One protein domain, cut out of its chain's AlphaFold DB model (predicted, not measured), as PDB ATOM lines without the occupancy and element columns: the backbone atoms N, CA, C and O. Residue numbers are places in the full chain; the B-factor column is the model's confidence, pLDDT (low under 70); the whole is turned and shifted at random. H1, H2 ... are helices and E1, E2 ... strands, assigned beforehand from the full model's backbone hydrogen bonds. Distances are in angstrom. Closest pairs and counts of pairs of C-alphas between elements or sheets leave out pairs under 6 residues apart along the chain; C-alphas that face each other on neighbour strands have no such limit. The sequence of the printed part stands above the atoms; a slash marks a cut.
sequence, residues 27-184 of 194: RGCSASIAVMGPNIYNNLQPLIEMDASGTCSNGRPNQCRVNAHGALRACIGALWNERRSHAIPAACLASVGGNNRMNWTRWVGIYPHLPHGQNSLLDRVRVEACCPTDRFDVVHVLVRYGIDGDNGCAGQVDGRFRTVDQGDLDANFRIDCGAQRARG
ATOM      1  N   ARG A  27      74.200  35.573  10.938       74.50
ATOM      2  CA  ARG A  27      75.673  35.513  10.976       74.50
ATOM      3  C   ARG A  27      76.139  35.097  12.366       74.50
ATOM      4  O   ARG A  27      75.506  35.481  13.345       74.50
ATOM      5  N   GLY A  28      77.225  34.327  12.423       76.94
ATOM      6  CA  GLY A  28      77.696  33.695  13.652       76.94
ATOM      7  C   GLY A  28      79.031  34.203  14.190       76.94
ATOM      8  O   GLY A  28      79.788  34.856  13.471       76.94
ATOM      9  N   CYS A  29      79.274  33.865  15.452       83.50
ATOM     10  CA  CYS A  29      80.518  33.998  16.203       83.50
ATOM     11  C   CYS A  29      80.678  32.752  17.086       83.50
ATOM     12  O   CYS A  29      79.663  32.191  17.509       83.50
ATOM     13  N   SER A  30      81.908  32.374  17.412       86.75
ATOM     14  CA  SER A  30      82.196  31.333  18.399       86.75
ATOM     15  C   SER A  30      82.863  31.938  19.624       86.75
ATOM     16  O   SER A  30      83.511  32.977  19.551       86.75
ATOM     17  N   ALA A  31      82.727  31.290  20.767       88.12
ATOM     18  CA  ALA A  31      83.447  31.635  21.973       88.12
ATOM     19  C   ALA A  31      83.887  30.394  22.728       88.12
ATOM     20  O   ALA A  31      83.258  29.340  22.660       88.12
ATOM     21  N   SER A  32      84.933  30.560  23.524       89.81
ATOM     22  CA  SER A  32      85.382  29.562  24.477       89.81
ATOM     23  C   SER A  32      85.667  30.186  25.837       89.81
ATOM     24  O   SER A  32      86.045  31.354  25.944       89.81
ATOM     25  N   ILE A  33      85.483  29.387  26.886       91.31
ATOM     26  CA  ILE A  33      86.063  29.633  28.207       91.31
ATOM     27  C   ILE A  33      87.093  28.536  28.434       91.31
ATOM     28  O   ILE A  33      86.783  27.353  28.279       91.31
ATOM     29  N   ALA A  34      88.303  28.925  28.812       91.88
ATOM     30  CA  ALA A  34      89.413  28.016  29.041       91.88
ATOM     31  C   ALA A  34      90.080  28.295  30.386       91.88
ATOM     32  O   ALA A  34      90.090  29.426  30.881       91.88
ATOM     33  N   VAL A  35      90.671  27.248  30.952       91.56
ATOM     34  CA  VAL A  35      91.610  27.361  32.065       91.56
ATOM     35  C   VAL A  35      93.029  27.232  31.524       91.56
ATOM     36  O   VAL A  35      93.305  26.405  30.659       91.56
ATOM     37  N   MET A  36      93.926  28.069  32.022       91.50
ATOM     38  CA  MET A  36      95.339  28.078  31.682       91.50
ATOM     39  C   MET A  36      96.173  28.015  32.948       91.50
ATOM     40  O   MET A  36      95.810  28.552  33.993       91.50
ATOM     41  N   GLY A  37      97.330  27.383  32.852       85.69
ATOM     42  CA  GLY A  37      98.261  27.316  33.962       85.69
ATOM     43  C   GLY A  37      99.330  26.266  33.722       85.69
ATOM     44  O   GLY A  37      99.142  25.386  32.886       85.69
ATOM     45  N   PRO A  38     100.428  26.318  34.487       74.50
ATOM     46  CA  PRO A  38     101.566  25.416  34.307       74.50
ATOM     47  C   PRO A  38     101.222  23.940  34.562       74.50
ATOM     48  O   PRO A  38     101.976  23.057  34.171       74.50
ATOM     49  N   ASN A  39     100.102  23.670  35.236       71.38
ATOM     50  CA  ASN A  39      99.641  22.322  35.575       71.38
ATOM     51  C   ASN A  39      98.450  21.858  34.721       71.38
ATOM     52  O   ASN A  39      97.945  20.758  34.929       71.38
ATOM     53  N   ILE A  40      97.984  22.694  33.790       78.19
ATOM     54  CA  ILE A  40      96.925  22.339  32.847       78.19
ATOM     55  C   ILE A  40      97.560  21.594  31.671       78.19
ATOM     56  O   ILE A  40      98.618  21.996  31.185       78.19
ATOM     57  N   TYR A  41      96.920  20.524  31.189       66.81
ATOM     58  CA  TYR A  41      97.380  19.809  29.997       66.81
ATOM     59  C   TYR A  41      97.546  20.791  28.821       66.81
ATOM     60  O   TYR A  41      96.666  21.607  28.561       66.81
ATOM     61  N   ASN A  42      98.704  20.768  28.152       73.06
ATOM     62  CA  ASN A  42      99.088  21.732  27.108       73.06
ATOM     63  C   ASN A  42      99.033  23.223  27.522       73.06
ATOM     64  O   ASN A  42      98.964  24.095  26.660       73.06
ATOM     65  N   ASN A  43      99.083  23.533  28.824       81.25
ATOM     66  CA  ASN A  43      98.963  24.877  29.415       81.25
ATOM     67  C   ASN A  43      97.644  25.619  29.131       81.25
ATOM     68  O   ASN A  43      97.485  26.768  29.551       81.25
ATOM     69  N   LEU A  44      96.698  24.984  28.439       85.19
ATOM     70  CA  LEU A  44      95.396  25.535  28.101       85.19
ATOM     71  C   LEU A  44      94.425  24.386  27.877       85.19
ATOM     72  O   LEU A  44      94.637  23.547  27.005       85.19
ATOM     73  N   GLN A  45      93.322  24.412  28.611       86.62
ATOM     74  CA  GLN A  45      92.255  23.443  28.462       86.62
ATOM     75  C   GLN A  45      90.918  24.167  28.271       86.62
ATOM     76  O   GLN A  45      90.503  24.929  29.154       86.62
ATOM     77  N   PRO A  46      90.225  23.958  27.136       85.31
ATOM     78  CA  PRO A  46      88.885  24.489  26.944       85.31
ATOM     79  C   PRO A  46      87.914  23.788  27.897       85.31
ATOM     80  O   PRO A  46      87.908  22.563  28.014       85.31
ATOM     81  N   LEU A  47      87.081  24.574  28.570       85.38
ATOM     82  CA  LEU A  47      86.047  24.099  29.491       85.38
ATOM     83  C   LEU A  47      84.680  24.076  28.807       85.38
ATOM     84  O   LEU A  47      83.875  23.160  28.993       85.38
ATOM     85  N   ILE A  48      84.425  25.118  28.018       83.62
ATOM     86  CA  ILE A  48      83.163  25.392  27.345       83.62
ATOM     87  C   ILE A  48      83.476  25.972  25.967       83.62
ATOM     88  O   ILE A  48      84.302  26.878  25.868       83.62
ATOM     89  N   GLU A  49      82.757  25.509  24.947       84.62
ATOM     90  CA  GLU A  49      82.675  26.158  23.636       84.62
ATOM     91  C   GLU A  49      81.205  26.447  23.304       84.62
ATOM     92  O   GLU A  49      80.305  25.630  23.540       84.62
ATOM     93  N   MET A  50      80.966  27.650  22.797       84.81
ATOM     94  CA  MET A  50      79.650  28.206  22.513       84.81
ATOM     95  C   MET A  50      79.676  28.853  21.141       84.81
ATOM     96  O   MET A  50      80.620  29.560  20.816       84.81
ATOM     97  N   ASP A  51      78.591  28.716  20.400       84.19
ATOM     98  CA  ASP A  51      78.354  29.487  19.191       84.19
ATOM     99  C   ASP A  51      77.127  30.364  19.377       84.19
ATOM    100  O   ASP A  51      76.120  29.962  19.965       84.19
ATOM    101  N   ALA A  52      77.180  31.565  18.821       83.81
ATOM    102  CA  ALA A  52      76.020  32.423  18.710       83.81
ATOM    103  C   ALA A  52      75.788  32.798  17.261       83.81
ATOM    104  O   ALA A  52      76.728  33.013  16.503       83.81
ATOM    105  N   SER A  53      74.524  32.952  16.891       83.12
ATOM    106  CA  SER A  53      74.133  33.547  15.622       83.12
ATOM    107  C   SER A  53      73.159  34.685  15.866       83.12
ATOM    108  O   SER A  53      72.191  34.497  16.599       83.12
ATOM    109  N   GLY A  54      73.383  35.847  15.267       82.75
ATOM    110  CA  GLY A  54      72.460  36.971  15.351       82.75
ATOM    111  C   GLY A  54      71.622  37.092  14.092       82.75
ATOM    112  O   GLY A  54      72.121  36.884  12.987       82.75
ATOM    113  N   THR A  55      70.356  37.451  14.270       83.12
ATOM    114  CA  THR A  55      69.380  37.671  13.203       83.12
ATOM    115  C   THR A  55      69.218  39.168  12.957       83.12
ATOM    116  O   THR A  55      69.210  39.972  13.891       83.12
ATOM    117  N   CYS A  56      69.123  39.562  11.688       79.81
ATOM    118  CA  CYS A  56      68.973  40.955  11.275       79.81
ATOM    119  C   CYS A  56      68.321  41.053   9.887       79.81
ATOM    120  O   CYS A  56      68.240  40.070   9.149       79.81
ATOM    121  N   SER A  57      67.868  42.252   9.519       82.38
ATOM    122  CA  SER A  57      67.328  42.535   8.184       82.38
ATOM    123  C   SER A  57      68.388  42.356   7.090       82.38
ATOM    124  O   SER A  57      69.537  42.784   7.258       82.38
ATOM    125  N   ASN A  58      67.992  41.816   5.937       71.44
ATOM    126  CA  ASN A  58      68.815  41.773   4.730       71.44
ATOM    127  C   ASN A  58      69.280  43.199   4.381       71.44
ATOM    128  O   ASN A  58      68.470  44.119   4.304       71.44
ATOM    129  N   GLY A  59      70.595  43.404   4.280       75.31
ATOM    130  CA  GLY A  59      71.226  44.728   4.157       75.31
ATOM    131  C   GLY A  59      71.944  45.236   5.415       75.31
ATOM    132  O   GLY A  59      72.679  46.216   5.331       75.31
ATOM    133  N   ARG A  60      71.815  44.564   6.572       78.75
ATOM    134  CA  ARG A  60      72.559  44.906   7.806       78.75
ATOM    135  C   ARG A  60      73.389  43.745   8.379       78.75
ATOM    136  O   ARG A  60      73.324  43.496   9.580       78.75
ATOM    137  N   PRO A  61      74.218  43.046   7.583       76.12
ATOM    138  CA  PRO A  61      74.945  41.855   8.039       76.12
ATOM    139  C   PRO A  61      75.861  42.097   9.250       76.12
ATOM    140  O   PRO A  61      76.057  41.185  10.050       76.12
ATOM    141  N   ASN A  62      76.387  43.313   9.432       78.94
ATOM    142  CA  ASN A  62      77.185  43.654  10.615       78.94
ATOM    143  C   ASN A  62      76.345  43.673  11.901       78.94
ATOM    144  O   ASN A  62      76.844  43.272  12.945       78.94
ATOM    145  N   GLN A  63      75.061  44.038  11.828       83.38
ATOM    146  CA  GLN A  63      74.169  44.002  12.990       83.38
ATOM    147  C   GLN A  63      73.964  42.569  13.491       83.38
ATOM    148  O   GLN A  63      74.006  42.333  14.693       83.38
ATOM    149  N   CYS A  64      73.787  41.605  12.581       83.94
ATOM    150  CA  CYS A  64      73.701  40.187  12.939       83.94
ATOM    151  C   CYS A  64      74.927  39.746  13.753       83.94
ATOM    152  O   CYS A  64      74.805  39.061  14.763       83.94
ATOM    153  N   ARG A  65      76.120  40.167  13.335       83.12
ATOM    154  CA  ARG A  65      77.366  39.802  14.006       83.12
ATOM    155  C   ARG A  65      77.518  40.477  15.372       83.12
ATOM    156  O   ARG A  65      77.808  39.790  16.343       83.12
ATOM    157  N   VAL A  66      77.207  41.773  15.471       84.81
ATOM    158  CA  VAL A  66      77.174  42.506  16.752       84.81
ATOM    159  C   VAL A  66      76.189  41.863  17.734       84.81
ATOM    160  O   VAL A  66      76.510  41.701  18.909       84.81
ATOM    161  N   ASN A  67      75.015  41.437  17.257       86.12
ATOM    162  CA  ASN A  67      74.033  40.728  18.079       86.12
ATOM    163  C   ASN A  67      74.573  39.374  18.571       86.12
ATOM    164  O   ASN A  67      74.393  39.041  19.741       86.12
ATOM    165  N   ALA A  68      75.247  38.605  17.704       86.62
ATOM    166  CA  ALA A  68      75.887  37.342  18.078       86.62
ATOM    167  C   ALA A  68      76.976  37.555  19.143       86.62
ATOM    168  O   ALA A  68      76.963  36.904  20.184       86.62
ATOM    169  N   HIS A  69      77.869  38.519  18.926       88.12
ATOM    170  CA  HIS A  69      78.935  38.867  19.863       88.12
ATOM    171  C   HIS A  69      78.400  39.343  21.219       88.12
ATOM    172  O   HIS A  69      78.855  38.887  22.267       88.12
ATOM    173  N   GLY A  70      77.396  40.225  21.216       88.44
ATOM    174  CA  GLY A  70      76.736  40.684  22.438       88.44
ATOM    175  C   GLY A  70      76.101  39.535  23.228       88.44
ATOM    176  O   GLY A  70      76.217  39.501  24.453       88.44
ATOM    177  N   ALA A  71      75.501  38.562  22.535       88.00
ATOM    178  CA  ALA A  71      74.953  37.355  23.152       88.00
ATOM    179  C   ALA A  71      76.039  36.521  23.848       88.00
ATOM    180  O   ALA A  71      75.872  36.141  25.006       88.00
ATOM    181  N   LEU A  72      77.171  36.295  23.169       89.06
ATOM    182  CA  LEU A  72      78.306  35.557  23.728       89.06
ATOM    183  C   LEU A  72      78.858  36.252  24.971       89.06
ATOM    184  O   LEU A  72      79.003  35.607  26.005       89.06
ATOM    185  N   ARG A  73      79.092  37.569  24.918       90.94
ATOM    186  CA  ARG A  73      79.576  38.329  26.083       90.94
ATOM    187  C   ARG A  73      78.619  38.259  27.268       90.94
ATOM    188  O   ARG A  73      79.067  38.050  28.394       90.94
ATOM    189  N   ALA A  74      77.319  38.429  27.028       89.69
ATOM    190  CA  ALA A  74      76.312  38.342  28.081       89.69
ATOM    191  C   ALA A  74      76.288  36.942  28.713       89.69
ATOM    192  O   ALA A  74      76.281  36.817  29.937       89.69
ATOM    193  N   CYS A  75      76.341  35.897  27.886       87.50
ATOM    194  CA  CYS A  75      76.384  34.517  28.349       87.50
ATOM    195  C   CYS A  75      77.665  34.200  29.141       87.50
ATOM    196  O   CYS A  75      77.574  33.680  30.251       87.50
ATOM    197  N   ILE A  76      78.847  34.572  28.636       91.06
ATOM    198  CA  ILE A  76      80.137  34.393  29.328       91.06
ATOM    199  C   ILE A  76      80.112  35.069  30.705       91.06
ATOM    200  O   ILE A  76      80.471  34.449  31.708       91.06
ATOM    201  N   GLY A  77      79.648  36.322  30.768       91.38
ATOM    202  CA  GLY A  77      79.528  37.057  32.025       91.38
ATOM    203  C   GLY A  77      78.580  36.374  33.013       91.38
ATOM    204  O   GLY A  77      78.921  36.216  34.186       91.38
ATOM    205  N   ALA A  78      77.418  35.912  32.542       88.75
ATOM    206  CA  ALA A  78      76.457  35.189  33.373       88.75
ATOM    207  C   ALA A  78      77.025  33.856  33.887       88.75
ATOM    208  O   ALA A  78      76.927  33.577  35.079       88.75
ATOM    209  N   LEU A  79      77.693  33.074  33.030       87.50
ATOM    210  CA  LEU A  79      78.342  31.817  33.418       87.50
ATOM    211  C   LEU A  79      79.404  32.021  34.490       87.50
ATOM    212  O   LEU A  79      79.516  31.202  35.397       87.50
ATOM    213  N   TRP A  80      80.187  33.096  34.402       92.50
ATOM    214  CA  TRP A  80      81.201  33.372  35.411       92.50
ATOM    215  C   TRP A  80      80.600  33.875  36.726       92.50
ATOM    216  O   TRP A  80      80.995  33.431  37.811       92.50
ATOM    217  N   ASN A  81      79.609  34.765  36.658       92.69
ATOM    218  CA  ASN A  81      78.905  35.257  37.842       92.69
ATOM    219  C   ASN A  81      78.201  34.112  38.582       92.69
ATOM    220  O   ASN A  81      78.335  33.980  39.799       92.69
ATOM    221  N   GLU A  82      77.555  33.222  37.833       87.94
ATOM    222  CA  GLU A  82      76.868  32.031  38.327       87.94
ATOM    223  C   GLU A  82      77.750  30.775  38.266       87.94
ATOM    224  O   GLU A  82      77.241  29.663  38.230       87.94
ATOM    225  N   ARG A  83      79.084  30.899  38.304       89.88
ATOM    226  CA  ARG A  83      80.018  29.768  38.094       89.88
ATOM    227  C   ARG A  83      79.859  28.582  39.042       89.88
ATOM    228  O   ARG A  83      80.415  27.526  38.774       89.88
ATOM    229  N   ARG A  84      79.159  28.769  40.163       87.38
ATOM    230  CA  ARG A  84      78.824  27.724  41.147       87.38
ATOM    231  C   ARG A  84      77.484  27.040  40.862       87.38
ATOM    232  O   ARG A  84      77.193  26.023  41.476       87.38
ATOM    233  N   SER A  85      76.672  27.615  39.979       82.62
ATOM    234  CA  SER A  85      75.399  27.066  39.529       82.62
ATOM    235  C   SER A  85      75.631  25.861  38.623       82.62
ATOM    236  O   SER A  85      76.595  25.806  37.859       82.62
ATOM    237  N   HIS A  86      74.720  24.897  38.705       77.31
ATOM    238  CA  HIS A  86      74.665  23.740  37.810       77.31
ATOM    239  C   HIS A  86      73.656  23.937  36.670       77.31
ATOM    240  O   HIS A  86      73.525  23.069  35.808       77.31
ATOM    241  N   ALA A  87      72.936  25.062  36.668       76.88
ATOM    242  CA  ALA A  87      72.005  25.433  35.615       76.88
ATOM    243  C   ALA A  87      72.693  26.309  34.562       76.88
ATOM    244  O   ALA A  87      73.634  27.045  34.857       76.88
ATOM    245  N   ILE A  88      72.185  26.252  33.332       75.88
ATOM    246  CA  ILE A  88      72.581  27.181  32.274       75.88
ATOM    247  C   ILE A  88      71.873  28.524  32.529       75.88
ATOM    248  O   ILE A  88      70.639  28.529  32.580       75.88
ATOM    249  N   PRO A  89      72.599  29.653  32.663       76.88
ATOM    250  CA  PRO A  89      71.976  30.957  32.869       76.88
ATOM    251  C   PRO A  89      71.040  31.326  31.720       76.88
ATOM    252  O   PRO A  89      71.314  31.015  30.559       76.88
ATOM    253  N   ALA A  90      69.972  32.072  32.017       80.44
ATOM    254  CA  ALA A  90      68.987  32.479  31.012       80.44
ATOM    255  C   ALA A  90      69.613  33.250  29.833       80.44
ATOM    256  O   ALA A  90      69.197  33.074  28.692       80.44
ATOM    257  N   ALA A  91      70.666  34.033  30.093       82.00
ATOM    258  CA  ALA A  91      71.424  34.761  29.070       82.00
ATOM    259  C   ALA A  91      72.096  33.852  28.021       82.00
ATOM    260  O   ALA A  91      72.447  34.315  26.939       82.00
ATOM    261  N   CYS A  92      72.275  32.570  28.335       76.31
ATOM    262  CA  CYS A  92      72.868  31.575  27.451       76.31
ATOM    263  C   CYS A  92      71.846  30.654  26.772       76.31
ATOM    264  O   CYS A  92      72.230  29.764  26.006       76.31
ATOM    265  N   LEU A  93      70.559  30.805  27.086       73.81
ATOM    266  CA  LEU A  93      69.500  30.024  26.461       73.81
ATOM    267  C   LEU A  93      69.130  30.649  25.114       73.81
ATOM    268  O   LEU A  93      69.190  31.863  24.924       73.81
ATOM    269  N   ALA A  94      68.760  29.807  24.149       64.88
ATOM    270  CA  ALA A  94      68.306  30.284  22.852       64.88
ATOM    271  C   ALA A  94      66.996  31.075  23.014       64.88
ATOM    272  O   ALA A  94      65.978  30.512  23.414       64.88
ATOM    273  N   SER A  95      67.002  32.362  22.662       57.75
ATOM    274  CA  SER A  95      65.766  33.143  22.568       57.75
ATOM    275  C   SER A  95      64.981  32.719  21.330       57.75
ATOM    276  O   SER A  95      65.356  33.027  20.198       57.75
ATOM    277  N   VAL A  96      63.861  32.026  21.532       50.19
ATOM    278  CA  VAL A  96      62.884  31.784  20.463       50.19
ATOM    279  C   VAL A  96      62.225  33.125  20.123       50.19
ATOM    280  O   VAL A  96      61.537  33.705  20.956       50.19
ATOM    281  N   GLY A  97      62.476  33.644  18.916       55.59
ATOM    282  CA  GLY A  97      61.945  34.936  18.450       55.59
ATOM    283  C   GLY A  97      62.799  36.170  18.785       55.59
ATOM    284  O   GLY A  97      62.360  37.288  18.529       55.59
ATOM    285  N   GLY A  98      64.006  35.990  19.337       63.91
ATOM    286  CA  GLY A  98      64.953  37.080  19.606       63.91
ATOM    287  C   GLY A  98      65.887  37.403  18.431       63.91
ATOM    288  O   GLY A  98      65.959  36.678  17.442       63.91
ATOM    289  N   ASN A  99      66.666  38.481  18.565       72.62
ATOM    290  CA  ASN A  99      67.667  38.905  17.570       72.62
ATOM    291  C   ASN A  99      68.957  38.060  17.589       72.62
ATOM    292  O   ASN A  99      69.926  38.383  16.898       72.62
ATOM    293  N   ASN A 100      69.003  37.023  18.418       74.44
ATOM    294  CA  ASN A 100      70.156  36.177  18.669       74.44
ATOM    295  C   ASN A 100      69.722  34.758  19.059       74.44
ATOM    296  O   ASN A 100      68.696  34.542  19.701       74.44
ATOM    297  N   ARG A 101      70.552  33.788  18.696       75.62
ATOM    298  CA  ARG A 101      70.446  32.380  19.066       75.62
ATOM    299  C   ARG A 101      71.785  31.927  19.624       75.62
ATOM    300  O   ARG A 101      72.817  32.250  19.046       75.62
ATOM    301  N   MET A 102      71.734  31.151  20.699       74.75
ATOM    302  CA  MET A 102      72.882  30.507  21.328       74.75
ATOM    303  C   MET A 102      72.818  29.004  21.074       74.75
ATOM    304  O   MET A 102      71.757  28.397  21.230       74.75
ATOM    305  N   ASN A 103      73.943  28.411  20.701       72.12
ATOM    306  CA  ASN A 103      74.131  26.975  20.591       72.12
ATOM    307  C   ASN A 103      75.363  26.584  21.407       72.12
ATOM    308  O   ASN A 103      76.398  27.241  21.366       72.12
ATOM    309  N   TRP A 104      75.256  25.480  22.130       68.62
ATOM    310  CA  TRP A 104      76.370  24.917  22.874       68.62
ATOM    311  C   TRP A 104      77.004  23.816  22.040       68.62
ATOM    312  O   TRP A 104      76.334  22.830  21.737       68.62
ATOM    313  N   THR A 105      78.262  23.991  21.650       64.12
ATOM    314  CA  THR A 105      78.954  23.045  20.766       64.12
ATOM    315  C   THR A 105      79.831  22.073  21.524       64.12
ATOM    316  O   THR A 105      79.923  20.910  21.132       64.12
ATOM    317  N   ARG A 106      80.403  22.497  22.657       65.12
ATOM    318  CA  ARG A 106      81.209  21.614  23.496       65.12
ATOM    319  C   ARG A 106      81.049  21.918  24.977       65.12
ATOM    320  O   ARG A 106      81.237  23.042  25.433       65.12
ATOM    321  N   TRP A 107      80.787  20.859  25.737       64.31
ATOM    322  CA  TRP A 107      80.848  20.844  27.196       64.31
ATOM    323  C   TRP A 107      81.935  19.863  27.625       64.31
ATOM    324  O   TRP A 107      81.685  18.662  27.728       64.31
ATOM    325  N   VAL A 108      83.149  20.351  27.876       56.75
ATOM    326  CA  VAL A 108      84.249  19.477  28.306       56.75
ATOM    327  C   VAL A 108      84.053  19.116  29.774       56.75
ATOM    328  O   VAL A 108      84.018  20.001  30.626       56.75
ATOM    329  N   GLY A 109      83.849  17.826  30.060       47.75
ATOM    330  CA  GLY A 109      83.708  17.322  31.429       47.75
ATOM    331  C   GLY A 109      82.282  17.366  31.988       47.75
ATOM    332  O   GLY A 109      82.033  17.987  33.016       47.75
ATOM    333  N   ILE A 110      81.315  16.715  31.328       46.19
ATOM    334  CA  ILE A 110      80.125  16.233  32.051       46.19
ATOM    335  C   ILE A 110      80.598  15.007  32.834       46.19
ATOM    336  O   ILE A 110      80.866  13.981  32.215       46.19
ATOM    337  N   TYR A 111      80.757  15.117  34.155       50.56
ATOM    338  CA  TYR A 111      81.256  14.019  34.990       50.56
ATOM    339  C   TYR A 111      80.067  13.256  35.585       50.56
ATOM    340  O   TYR A 111      79.478  13.721  36.562       50.56
ATOM    341  N   PRO A 112      79.684  12.083  35.040       36.22
ATOM    342  CA  PRO A 112      78.389  11.466  35.346       36.22
ATOM    343  C   PRO A 112      78.277  10.857  36.755       36.22
ATOM    344  O   PRO A 112      77.263  10.244  37.071       36.22
ATOM    345  N   HIS A 113      79.291  11.003  37.615       41.19
ATOM    346  CA  HIS A 113      79.410  10.237  38.863       41.19
ATOM    347  C   HIS A 113      79.939  11.033  40.068       41.19
ATOM    348  O   HIS A 113      80.380  10.429  41.044       41.19
ATOM    349  N   LEU A 114      79.903  12.370  40.046       40.66
ATOM    350  CA  LEU A 114      80.232  13.143  41.250       40.66
ATOM    351  C   LEU A 114      79.036  13.124  42.224       40.66
ATOM    352  O   LEU A 114      77.925  13.438  41.782       40.66
ATOM    353  N   PRO A 115      79.226  12.805  43.526       37.53
ATOM    354  CA  PRO A 115      78.142  12.455  44.459       37.53
ATOM    355  C   PRO A 115      77.062  13.527  44.710       37.53
ATOM    356  O   PRO A 115      76.127  13.271  45.461       37.53
ATOM    357  N   HIS A 116      77.150  14.708  44.086       39.97
ATOM    358  CA  HIS A 116      76.210  15.822  44.262       39.97
ATOM    359  C   HIS A 116      75.925  16.639  42.984       39.97
ATOM    360  O   HIS A 116      75.546  17.800  43.084       39.97
ATOM    361  N   GLY A 117      76.116  16.094  41.776       44.62
ATOM    362  CA  GLY A 117      75.787  16.846  40.552       44.62
ATOM    363  C   GLY A 117      76.706  18.046  40.275       44.62
ATOM    364  O   GLY A 117      76.267  19.041  39.709       44.62
ATOM    365  N   GLN A 118      77.986  17.943  40.651       52.50
ATOM    366  CA  GLN A 118      79.037  18.956  40.477       52.50
ATOM    367  C   GLN A 118      79.416  19.188  38.995       52.50
ATOM    368  O   GLN A 118      80.511  18.859  38.552       52.50
ATOM    369  N   ASN A 119      78.486  19.737  38.207       66.69
ATOM    370  CA  ASN A 119      78.649  20.062  36.781       66.69
ATOM    371  C   ASN A 119      78.794  21.575  36.520       66.69
ATOM    372  O   ASN A 119      78.574  22.033  35.395       66.69
ATOM    373  N   SER A 120      79.130  22.360  37.550       80.12
ATOM    374  CA  SER A 120      79.278  23.815  37.420       80.12
ATOM    375  C   SER A 120      80.544  24.185  36.638       80.12
ATOM    376  O   SER A 120      81.485  23.393  36.543       80.12
ATOM    377  N   LEU A 121      80.604  25.407  36.096       84.44
ATOM    378  CA  LEU A 121      81.829  25.912  35.462       84.44
ATOM    379  C   LEU A 121      83.014  25.869  36.440       84.44
ATOM    380  O   LEU A 121      84.123  25.502  36.059       84.44
ATOM    381  N   LEU A 122      82.774  26.187  37.714       87.44
ATOM    382  CA  LEU A 122      83.810  26.164  38.737       87.44
ATOM    383  C   LEU A 122      84.349  24.755  39.003       87.44
ATOM    384  O   LEU A 122      85.548  24.591  39.228       87.44
ATOM    385  N   ASP A 123      83.489  23.740  38.981       81.94
ATOM    386  CA  ASP A 123      83.928  22.359  39.186       81.94
ATOM    387  C   ASP A 123      84.783  21.882  38.014       81.94
ATOM    388  O   ASP A 123      85.822  21.272  38.243       81.94
ATOM    389  N   ARG A 124      84.444  22.267  36.776       83.25
ATOM    390  CA  ARG A 124      85.282  21.994  35.593       83.25
ATOM    391  C   ARG A 124      86.662  22.636  35.716       83.25
ATOM    392  O   ARG A 124      87.659  21.950  35.524       83.25
ATOM    393  N   VAL A 125      86.732  23.910  36.121       88.50
ATOM    394  CA  VAL A 125      88.015  24.595  36.392       88.50
ATOM    395  C   VAL A 125      88.849  23.795  37.398       88.50
ATOM    396  O   VAL A 125      90.035  23.563  37.180       88.50
ATOM    397  N   ARG A 126      88.235  23.356  38.503       87.19
ATOM    398  CA  ARG A 126      88.927  22.602  39.557       87.19
ATOM    399  C   ARG A 126      89.369  21.220  39.098       87.19
ATOM    400  O   ARG A 126      90.464  20.803  39.459       87.19
ATOM    401  N   VAL A 127      88.536  20.519  38.332       83.25
ATOM    402  CA  VAL A 127      88.873  19.196  37.808       83.25
ATOM    403  C   VAL A 127      90.068  19.301  36.876       83.25
ATOM    404  O   VAL A 127      91.056  18.615  37.105       83.25
ATOM    405  N   GLU A 128      90.031  20.204  35.901       84.62
ATOM    406  CA  GLU A 128      91.138  20.373  34.955       84.62
ATOM    407  C   GLU A 128      92.425  20.863  35.636       84.62
ATOM    408  O   GLU A 128      93.522  20.485  35.236       84.62
ATOM    409  N   ALA A 129      92.314  21.651  36.710       86.94
ATOM    410  CA  ALA A 129      93.473  22.102  37.479       86.94
ATOM    411  C   ALA A 129      94.094  21.017  38.373       86.94
ATOM    412  O   ALA A 129      95.314  20.985  38.535       86.94
ATOM    413  N   CYS A 130      93.276  20.156  38.985       84.31
ATOM    414  CA  CYS A 130      93.723  19.273  40.065       84.31
ATOM    415  C   CYS A 130      93.751  17.787  39.712       84.31
ATOM    416  O   CYS A 130      94.497  17.046  40.345       84.31
ATOM    417  N   CYS A 131      92.930  17.316  38.774       81.19
ATOM    418  CA  CYS A 131      92.763  15.884  38.519       81.19
ATOM    419  C   CYS A 131      93.761  15.288  37.518       81.19
ATOM    420  O   CYS A 131      94.140  14.136  37.728       81.19
ATOM    421  N   PRO A 132      94.248  16.021  36.495       78.94
ATOM    422  CA  PRO A 132      95.319  15.531  35.629       78.94
ATOM    423  C   PRO A 132      96.661  15.297  36.341       78.94
ATOM    424  O   PRO A 132      97.529  14.631  35.788       78.94
ATOM    425  N   THR A 133      96.855  15.845  37.546       74.50
ATOM    426  CA  THR A 133      98.109  15.743  38.313       74.50
ATOM    427  C   THR A 133      97.843  15.179  39.705       74.50
ATOM    428  O   THR A 133      96.833  15.520  40.298       74.50
ATOM    429  N   ASP A 134      98.743  14.396  40.304       75.31
ATOM    430  CA  ASP A 134      98.565  13.854  41.671       75.31
ATOM    431  C   ASP A 134      98.882  14.866  42.793       75.31
ATOM    432  O   ASP A 134      99.354  14.518  43.877       75.31
ATOM    433  N   ARG A 135      98.629  16.150  42.532       73.81
ATOM    434  CA  ARG A 135      98.931  17.255  43.442       73.81
ATOM    435  C   ARG A 135      97.943  17.362  44.603       73.81
ATOM    436  O   ARG A 135      96.739  17.139  44.453       73.81
ATOM    437  N   PHE A 136      98.479  17.779  45.750       83.44
ATOM    438  CA  PHE A 136      97.746  18.089  46.985       83.44
ATOM    439  C   PHE A 136      97.978  19.531  47.465       83.44
ATOM    440  O   PHE A 136      97.365  19.958  48.439       83.44
ATOM    441  N   ASP A 137      98.858  20.274  46.795       88.25
ATOM    442  CA  ASP A 137      99.171  21.670  47.065       88.25
ATOM    443  C   ASP A 137      98.120  22.629  46.483       88.25
ATOM    444  O   ASP A 137      97.158  22.247  45.806       88.25
ATOM    445  N   VAL A 138      98.303  23.912  46.793       90.62
ATOM    446  CA  VAL A 138      97.520  24.999  46.210       90.62
ATOM    447  C   VAL A 138      98.099  25.353  44.845       90.62
ATOM    448  O   VAL A 138      99.279  25.677  44.734       90.62
ATOM    449  N   VAL A 139      97.247  25.375  43.826       89.94
ATOM    450  CA  VAL A 139      97.595  25.804  42.471       89.94
ATOM    451  C   VAL A 139      96.929  27.130  42.124       89.94
ATOM    452  O   VAL A 139      95.872  27.482  42.649       89.94
ATOM    453  N   HIS A 140      97.565  27.856  41.215       91.75
ATOM    454  CA  HIS A 140      97.083  29.113  40.669       91.75
ATOM    455  C   HIS A 140      96.867  28.941  39.169       91.75
ATOM    456  O   HIS A 140      97.774  28.496  38.460       91.75
ATOM    457  N   VAL A 141      95.660  29.247  38.700       92.69
ATOM    458  CA  VAL A 141      95.277  29.128  37.290       92.69
ATOM    459  C   VAL A 141      94.649  30.424  36.796       92.69
ATOM    460  O   VAL A 141      94.021  31.155  37.552       92.69
ATOM    461  N   LEU A 142      94.797  30.692  35.510       94.19
ATOM    462  CA  LEU A 142      94.102  31.756  34.803       94.19
ATOM    463  C   LEU A 142      92.816  31.175  34.207       94.19
ATOM    464  O   LEU A 142      92.865  30.160  33.513       94.19
ATOM    465  N   VAL A 143      91.673  31.816  34.435       94.69
ATOM    466  CA  VAL A 143      90.431  31.515  33.711       94.69
ATOM    467  C   VAL A 143      90.172  32.646  32.736       94.69
ATOM    468  O   VAL A 143      90.005  33.795  33.140       94.69
ATOM    469  N   ARG A 144      90.111  32.322  31.448       95.06
ATOM    470  CA  ARG A 144      89.950  33.307  30.380       95.06
ATOM    471  C   ARG A 144      88.834  32.929  29.430       95.06
ATOM    472  O   ARG A 144      88.490  31.754  29.296       95.06
ATOM    473  N   TYR A 145      88.324  33.925  28.730       93.44
ATOM    474  CA  TYR A 145      87.455  33.729  27.585       93.44
ATOM    475  C   TYR A 145      88.125  34.229  26.303       93.44
ATOM    476  O   TYR A 145      89.005  35.097  26.329       93.44
ATOM    477  N   GLY A 146      87.684  33.678  25.179       90.81
ATOM    478  CA  GLY A 146      87.969  34.174  23.839       90.81
ATOM    479  C   GLY A 146      86.703  34.114  22.996       90.81
ATOM    480  O   GLY A 146      85.907  33.191  23.148       90.81
ATOM    481  N   ILE A 147      86.502  35.110  22.143       89.19
ATOM    482  CA  ILE A 147      85.465  35.144  21.119       89.19
ATOM    483  C   ILE A 147      86.181  35.210  19.779       89.19
ATOM    484  O   ILE A 147      86.919  36.161  19.510       89.19
ATOM    485  N   ASP A 148      85.944  34.205  18.948       85.00
ATOM    486  CA  ASP A 148      86.500  34.093  17.614       85.00
ATOM    487  C   ASP A 148      85.405  34.312  16.565       85.00
ATOM    488  O   ASP A 148      84.224  33.990  16.730       85.00
ATOM    489  N   GLY A 149      85.806  34.905  15.456       74.19
ATOM    490  CA  GLY A 149      84.927  35.162  14.332       74.19
ATOM    491  C   GLY A 149      85.680  35.882  13.232       74.19
ATOM    492  O   GLY A 149      86.826  36.290  13.411       74.19
ATOM    493  N   ASP A 150      85.030  36.103  12.091       65.94
ATOM    494  CA  ASP A 150      85.480  37.174  11.196       65.94
ATOM    495  C   ASP A 150      85.650  38.457  12.033       65.94
ATOM    496  O   ASP A 150      84.850  38.658  12.954       65.94
ATOM    497  N   ASN A 151      86.545  39.398  11.684       57.12
ATOM    498  CA  ASN A 151      86.574  40.722  12.354       57.12
ATOM    499  C   ASN A 151      85.188  41.402  12.441       57.12
ATOM    500  O   ASN A 151      84.987  42.368  13.181       57.12
ATOM    501  N   GLY A 152      84.211  40.936  11.656       53.09
ATOM    502  CA  GLY A 152      82.849  41.428  11.662       53.09
ATOM    503  C   GLY A 152      82.085  41.058  12.928       53.09
ATOM    504  O   GLY A 152      81.076  41.704  13.185       53.09
ATOM    505  N   CYS A 153      82.530  40.055  13.695       71.25
ATOM    506  CA  CYS A 153      81.938  39.656  14.971       71.25
ATOM    507  C   CYS A 153      81.875  40.852  15.945       71.25
ATOM    508  O   CYS A 153      80.841  41.080  16.563       71.25
ATOM    509  N   ALA A 154      82.897  41.717  15.939       60.84
ATOM    510  CA  ALA A 154      82.934  42.983  16.679       60.84
ATOM    511  C   ALA A 154      82.682  44.244  15.810       60.84
ATOM    512  O   ALA A 154      82.890  45.363  16.271       60.84
ATOM    513  N   GLY A 155      82.213  44.094  14.559       58.31
ATOM    514  CA  GLY A 155      81.745  45.209  13.715       58.31
ATOM    515  C   GLY A 155      82.593  45.620  12.495       58.31
ATOM    516  O   GLY A 155      82.162  46.525  11.782       58.31
ATOM    517  N   GLN A 156      83.732  44.981  12.175       55.56
ATOM    518  CA  GLN A 156      84.587  45.350  11.016       55.56
ATOM    519  C   GLN A 156      84.844  44.180  10.048       55.56
ATOM    520  O   GLN A 156      85.307  43.149  10.466       55.56
ATOM    521  N   VAL A 157      84.622  44.261   8.735       55.78
ATOM    522  CA  VAL A 157      84.748  43.056   7.869       55.78
ATOM    523  C   VAL A 157      86.115  42.970   7.181       55.78
ATOM    524  O   VAL A 157      86.389  43.789   6.313       55.78
ATOM    525  N   ASP A 158      86.932  41.957   7.497       61.41
ATOM    526  CA  ASP A 158      88.151  41.613   6.730       61.41
ATOM    527  C   ASP A 158      88.170  40.168   6.180       61.41
ATOM    528  O   ASP A 158      89.069  39.809   5.422       61.41
ATOM    529  N   GLY A 159      87.175  39.342   6.539       58.09
ATOM    530  CA  GLY A 159      87.017  37.965   6.057       58.09
ATOM    531  C   GLY A 159      87.947  36.930   6.699       58.09
ATOM    532  O   GLY A 159      88.025  35.813   6.193       58.09
ATOM    533  N   ARG A 160      88.661  37.272   7.782       63.41
ATOM    534  CA  ARG A 160      89.553  36.337   8.487       63.41
ATOM    535  C   ARG A 160      88.978  35.949   9.842       63.41
ATOM    536  O   ARG A 160      88.763  36.818  10.683       63.41
ATOM    537  N   PHE A 161      88.795  34.647  10.060       68.62
ATOM    538  CA  PHE A 161      88.403  34.100  11.356       68.62
ATOM    539  C   PHE A 161      89.570  34.220  12.343       68.62
ATOM    540  O   PHE A 161      90.626  33.622  12.131       68.62
ATOM    541  N   ARG A 162      89.414  35.035  13.385       77.31
ATOM    542  CA  ARG A 162      90.419  35.245  14.434       77.31
ATOM    543  C   ARG A 162      89.758  35.658  15.745       77.31
ATOM    544  O   ARG A 162      88.581  36.006  15.760       77.31
ATOM    545  N   THR A 163      90.529  35.676  16.825       82.12
ATOM    546  CA  THR A 163      90.075  36.211  18.111       82.12
ATOM    547  C   THR A 163      89.796  37.705  17.993       82.12
ATOM    548  O   THR A 163      90.689  38.488  17.658       82.12
ATOM    549  N   VAL A 164      88.545  38.094  18.239       85.00
ATOM    550  CA  VAL A 164      88.058  39.482  18.149       85.00
ATOM    551  C   VAL A 164      87.860  40.134  19.515       85.00
ATOM    552  O   VAL A 164      87.914  41.356  19.623       85.00
ATOM    553  N   ASP A 165      87.644  39.330  20.553       88.50
ATOM    554  CA  ASP A 165      87.520  39.754  21.946       88.50
ATOM    555  C   ASP A 165      88.086  38.640  22.827       88.50
ATOM    556  O   ASP A 165      87.879  37.455  22.570       88.50
ATOM    557  N   GLN A 166      88.838  39.013  23.849       91.81
ATOM    558  CA  GLN A 166      89.390  38.094  24.831       91.81
ATOM    559  C   GLN A 166      89.559  38.830  26.151       91.81
ATOM    560  O   GLN A 166      89.836  40.030  26.177       91.81
ATOM    561  N   GLY A 167      89.457  38.095  27.246       93.06
ATOM    562  CA  GLY A 167      89.678  38.665  28.560       93.06
ATOM    563  C   GLY A 167      89.804  37.606  29.634       93.06
ATOM    564  O   GLY A 167      89.438  36.442  29.447       93.06
ATOM    565  N   ASP A 168      90.308  38.046  30.775       94.75
ATOM    566  CA  ASP A 168      90.482  37.201  31.942       94.75
ATOM    567  C   ASP A 168      89.231  37.324  32.813       94.75
ATOM    568  O   ASP A 168      88.847  38.413  33.237       94.75
ATOM    569  N   LEU A 169      88.573  36.193  33.061       94.50
ATOM    570  CA  LEU A 169      87.493  36.095  34.042       94.50
ATOM    571  C   LEU A 169      88.067  36.086  35.463       94.50
ATOM    572  O   LEU A 169      87.462  36.641  36.382       94.50
ATOM    573  N   ASP A 170      89.242  35.470  35.623       94.38
ATOM    574  CA  ASP A 170      90.080  35.560  36.815       94.38
ATOM    575  C   ASP A 170      91.542  35.292  36.457       94.38
ATOM    576  O   ASP A 170      91.887  34.192  36.020       94.38
ATOM    577  N   ALA A 171      92.392  36.298  36.650       90.12
ATOM    578  CA  ALA A 171      93.801  36.253  36.279       90.12
ATOM    579  C   ALA A 171      94.666  35.373  37.198       90.12
ATOM    580  O   ALA A 171      95.782  35.015  36.823       90.12
ATOM    581  N   ASN A 172      94.193  35.048  38.408       90.06
ATOM    582  CA  ASN A 172      94.981  34.312  39.396       90.06
ATOM    583  C   ASN A 172      94.098  33.490  40.347       90.06
ATOM    584  O   ASN A 172      94.124  33.648  41.574       90.06
ATOM    585  N   PHE A 173      93.308  32.590  39.774       92.88
ATOM    586  CA  PHE A 173      92.361  31.774  40.507       92.88
ATOM    587  C   PHE A 173      93.074  30.708  41.348       92.88
ATOM    588  O   PHE A 173      93.702  29.782  40.833       92.88
ATOM    589  N   ARG A 174      92.961  30.838  42.673       93.31
ATOM    590  CA  ARG A 174      93.589  29.949  43.658       93.31
ATOM    591  C   ARG A 174      92.719  28.721  43.944       93.31
ATOM    592  O   ARG A 174      91.567  28.858  44.359       93.31
ATOM    593  N   ILE A 175      93.289  27.523  43.816       91.19
ATOM    594  CA  ILE A 175      92.602  26.243  44.042       91.19
ATOM    595  C   ILE A 175      93.435  25.364  44.971       91.19
ATOM    596  O   ILE A 175      94.591  25.077  44.692       91.19
ATOM    597  N   ASP A 176      92.835  24.901  46.062       91.06
ATOM    598  CA  ASP A 176      93.438  23.909  46.954       91.06
ATOM    599  C   ASP A 176      93.081  22.494  46.475       91.06
ATOM    600  O   ASP A 176      91.941  22.044  46.660       91.06
ATOM    601  N   CYS A 177      94.034  21.816  45.824       87.62
ATOM    602  CA  CYS A 177      93.811  20.489  45.252       87.62
ATOM    603  C   CYS A 177      93.704  19.395  46.318       87.62
ATOM    604  O   CYS A 177      92.924  18.457  46.137       87.62
ATOM    605  N   GLY A 178      94.392  19.533  47.456       87.38
ATOM    606  CA  GLY A 178      94.241  18.622  48.590       87.38
ATOM    607  C   GLY A 178      92.815  18.647  49.139       87.38
ATOM    608  O   GLY A 178      92.182  17.599  49.291       87.38
ATOM    609  N   ALA A 179      92.256  19.845  49.326       87.31
ATOM    610  CA  ALA A 179      90.871  20.017  49.751       87.31
ATOM    611  C   ALA A 179      89.859  19.515  48.706       87.31
ATOM    612  O   ALA A 179      88.830  18.952  49.086       87.31
ATOM    613  N   GLN A 180      90.118  19.691  47.403       85.50
ATOM    614  CA  GLN A 180      89.236  19.152  46.355       85.50
ATOM    615  C   GLN A 180      89.238  17.618  46.331       85.50
ATOM    616  O   GLN A 180      88.180  16.996  46.227       85.50
ATOM    617  N   ARG A 181      90.411  16.995  46.473       81.00
ATOM    618  CA  ARG A 181      90.559  15.533  46.520       81.00
ATOM    619  C   ARG A 181      89.901  14.929  47.753       81.00
ATOM    620  O   ARG A 181      89.184  13.942  47.623       81.00
ATOM    621  N   ALA A 182      90.051  15.557  48.919       81.56
ATOM    622  CA  ALA A 182      89.359  15.140  50.142       81.56
ATOM    623  C   ALA A 182      87.823  15.166  50.000       81.56
ATOM    624  O   ALA A 182      87.124  14.421  50.681       81.56
ATOM    625  N   ARG A 183      87.292  15.994  49.088       77.12
ATOM    626  CA  ARG A 183      85.862  16.069  48.737       77.12
ATOM    627  C   ARG A 183      85.447  15.103  47.621       77.12
ATOM    628  O   ARG A 183      84.292  15.126  47.210       77.12
ATOM    629  N   GLY A 184      86.369  14.280  47.120       75.75
ATOM    630  CA  GLY A 184      86.109  13.289  46.076       75.75
ATOM    631  C   GLY A 184      86.019  13.851  44.654       75.75
ATOM    632  O   GLY A 184      85.481  13.168  43.788       75.75
TER     633      GLY A 184
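This is residues 27 to 184 of the 194 residues of an uncharacterized protein of Pararhodobacter aggregans (UniProt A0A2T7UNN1). A long, twisted sheet of five strands curls round the 21-residue helix H1 and the shorter H2, which both lie on one face of it. The tiny helix H3 packs on H1, and H4 packs on H2 at the far end of the last strand, E5. The printed part has 158 residues, with five named strands and four named helices in the chain order E1 E2 H1 E3 H2 E4 H3 E5 H4; the sheet's order is E3 E2 E1 E4 E5, all antiparallel. The class is mixed, helices and strands, and the whole is compact, with a radius of gyration of the C-alphas of 17.0 A, though elongated in outline at 57 by 30 by 21 A.

The sheet runs from edge strand E3, residues 100 to 107, through E2, residues 44 to 57, E1, residues 27 to 36, and E4, residues 138 to 150, to edge strand E5, residues 161 to 176. E1 and E2 form a hairpin, with N 31 and O 50 2.7 A apart, within hydrogen-bond range. Also within range are N 51 and O 103 between E2 and E3, 2.8 A, N 32 and O 146 between E1 and E4, 2.8 A, and N 141 and O 173 between E4 and E5, 2.9 A. E2 bends by 63 degrees at residue 47 and E5 by 65 degrees at residue 165. H1, residues 61 to 81, and H2, residues 121 to 130, are on the sheet, on the same face: two layers, helices on one face of a sheet. The closest C-alphas of H1 and E2 are those of Gly 54 and Cys 64, 4.2 A apart. H1 and H2 are close but not clearly touching, the C-alphas of Leu 79 and Leu 121 being closest at 7.2 A. H3, residues 151 to 154, touches H1 through residues 62 to 69 of H1 alone, closest at the C-alphas of Arg 65 and Cys 153, 4.7 A. H4, residues 177 to 182, touches H2, about perpendicular at 79 degrees, closest at the C-alphas of Cys 130 and Cys 177, 5.3 A. H1 and H4 are apart. In H1, H2 and H4 every O i to N i+4 pair is within hydrogen-bond range; H3 is too short for such a pair, and its one O i to N i+3 pair is not within range.

E1 starts at C-alpha 27 (75.673, 35.513, 10.976) and measures 29.5 A. E2 spans 38.4 A, E4 39.0 A, E5 37.4 A and E3 20.5 A. H1 spans 30.8 A, from C-alpha 61 (74.945, 41.855, 8.039), and H2 14.4 A. H4 ends at C-alpha 182 (89.359, 15.140, 50.142).

The C-alphas farthest apart are those of Gly 59 and Ala 182, 57.6 A. The printed part has no cut. The links H1 to E3 and E3 to H2 are long, 18 and 13 residues. Mean pLDDT of the printed part is 78.4; it is under 70 at residues 41, 94 to 98, 104 to 119, 150 to 152 and 154 to 161.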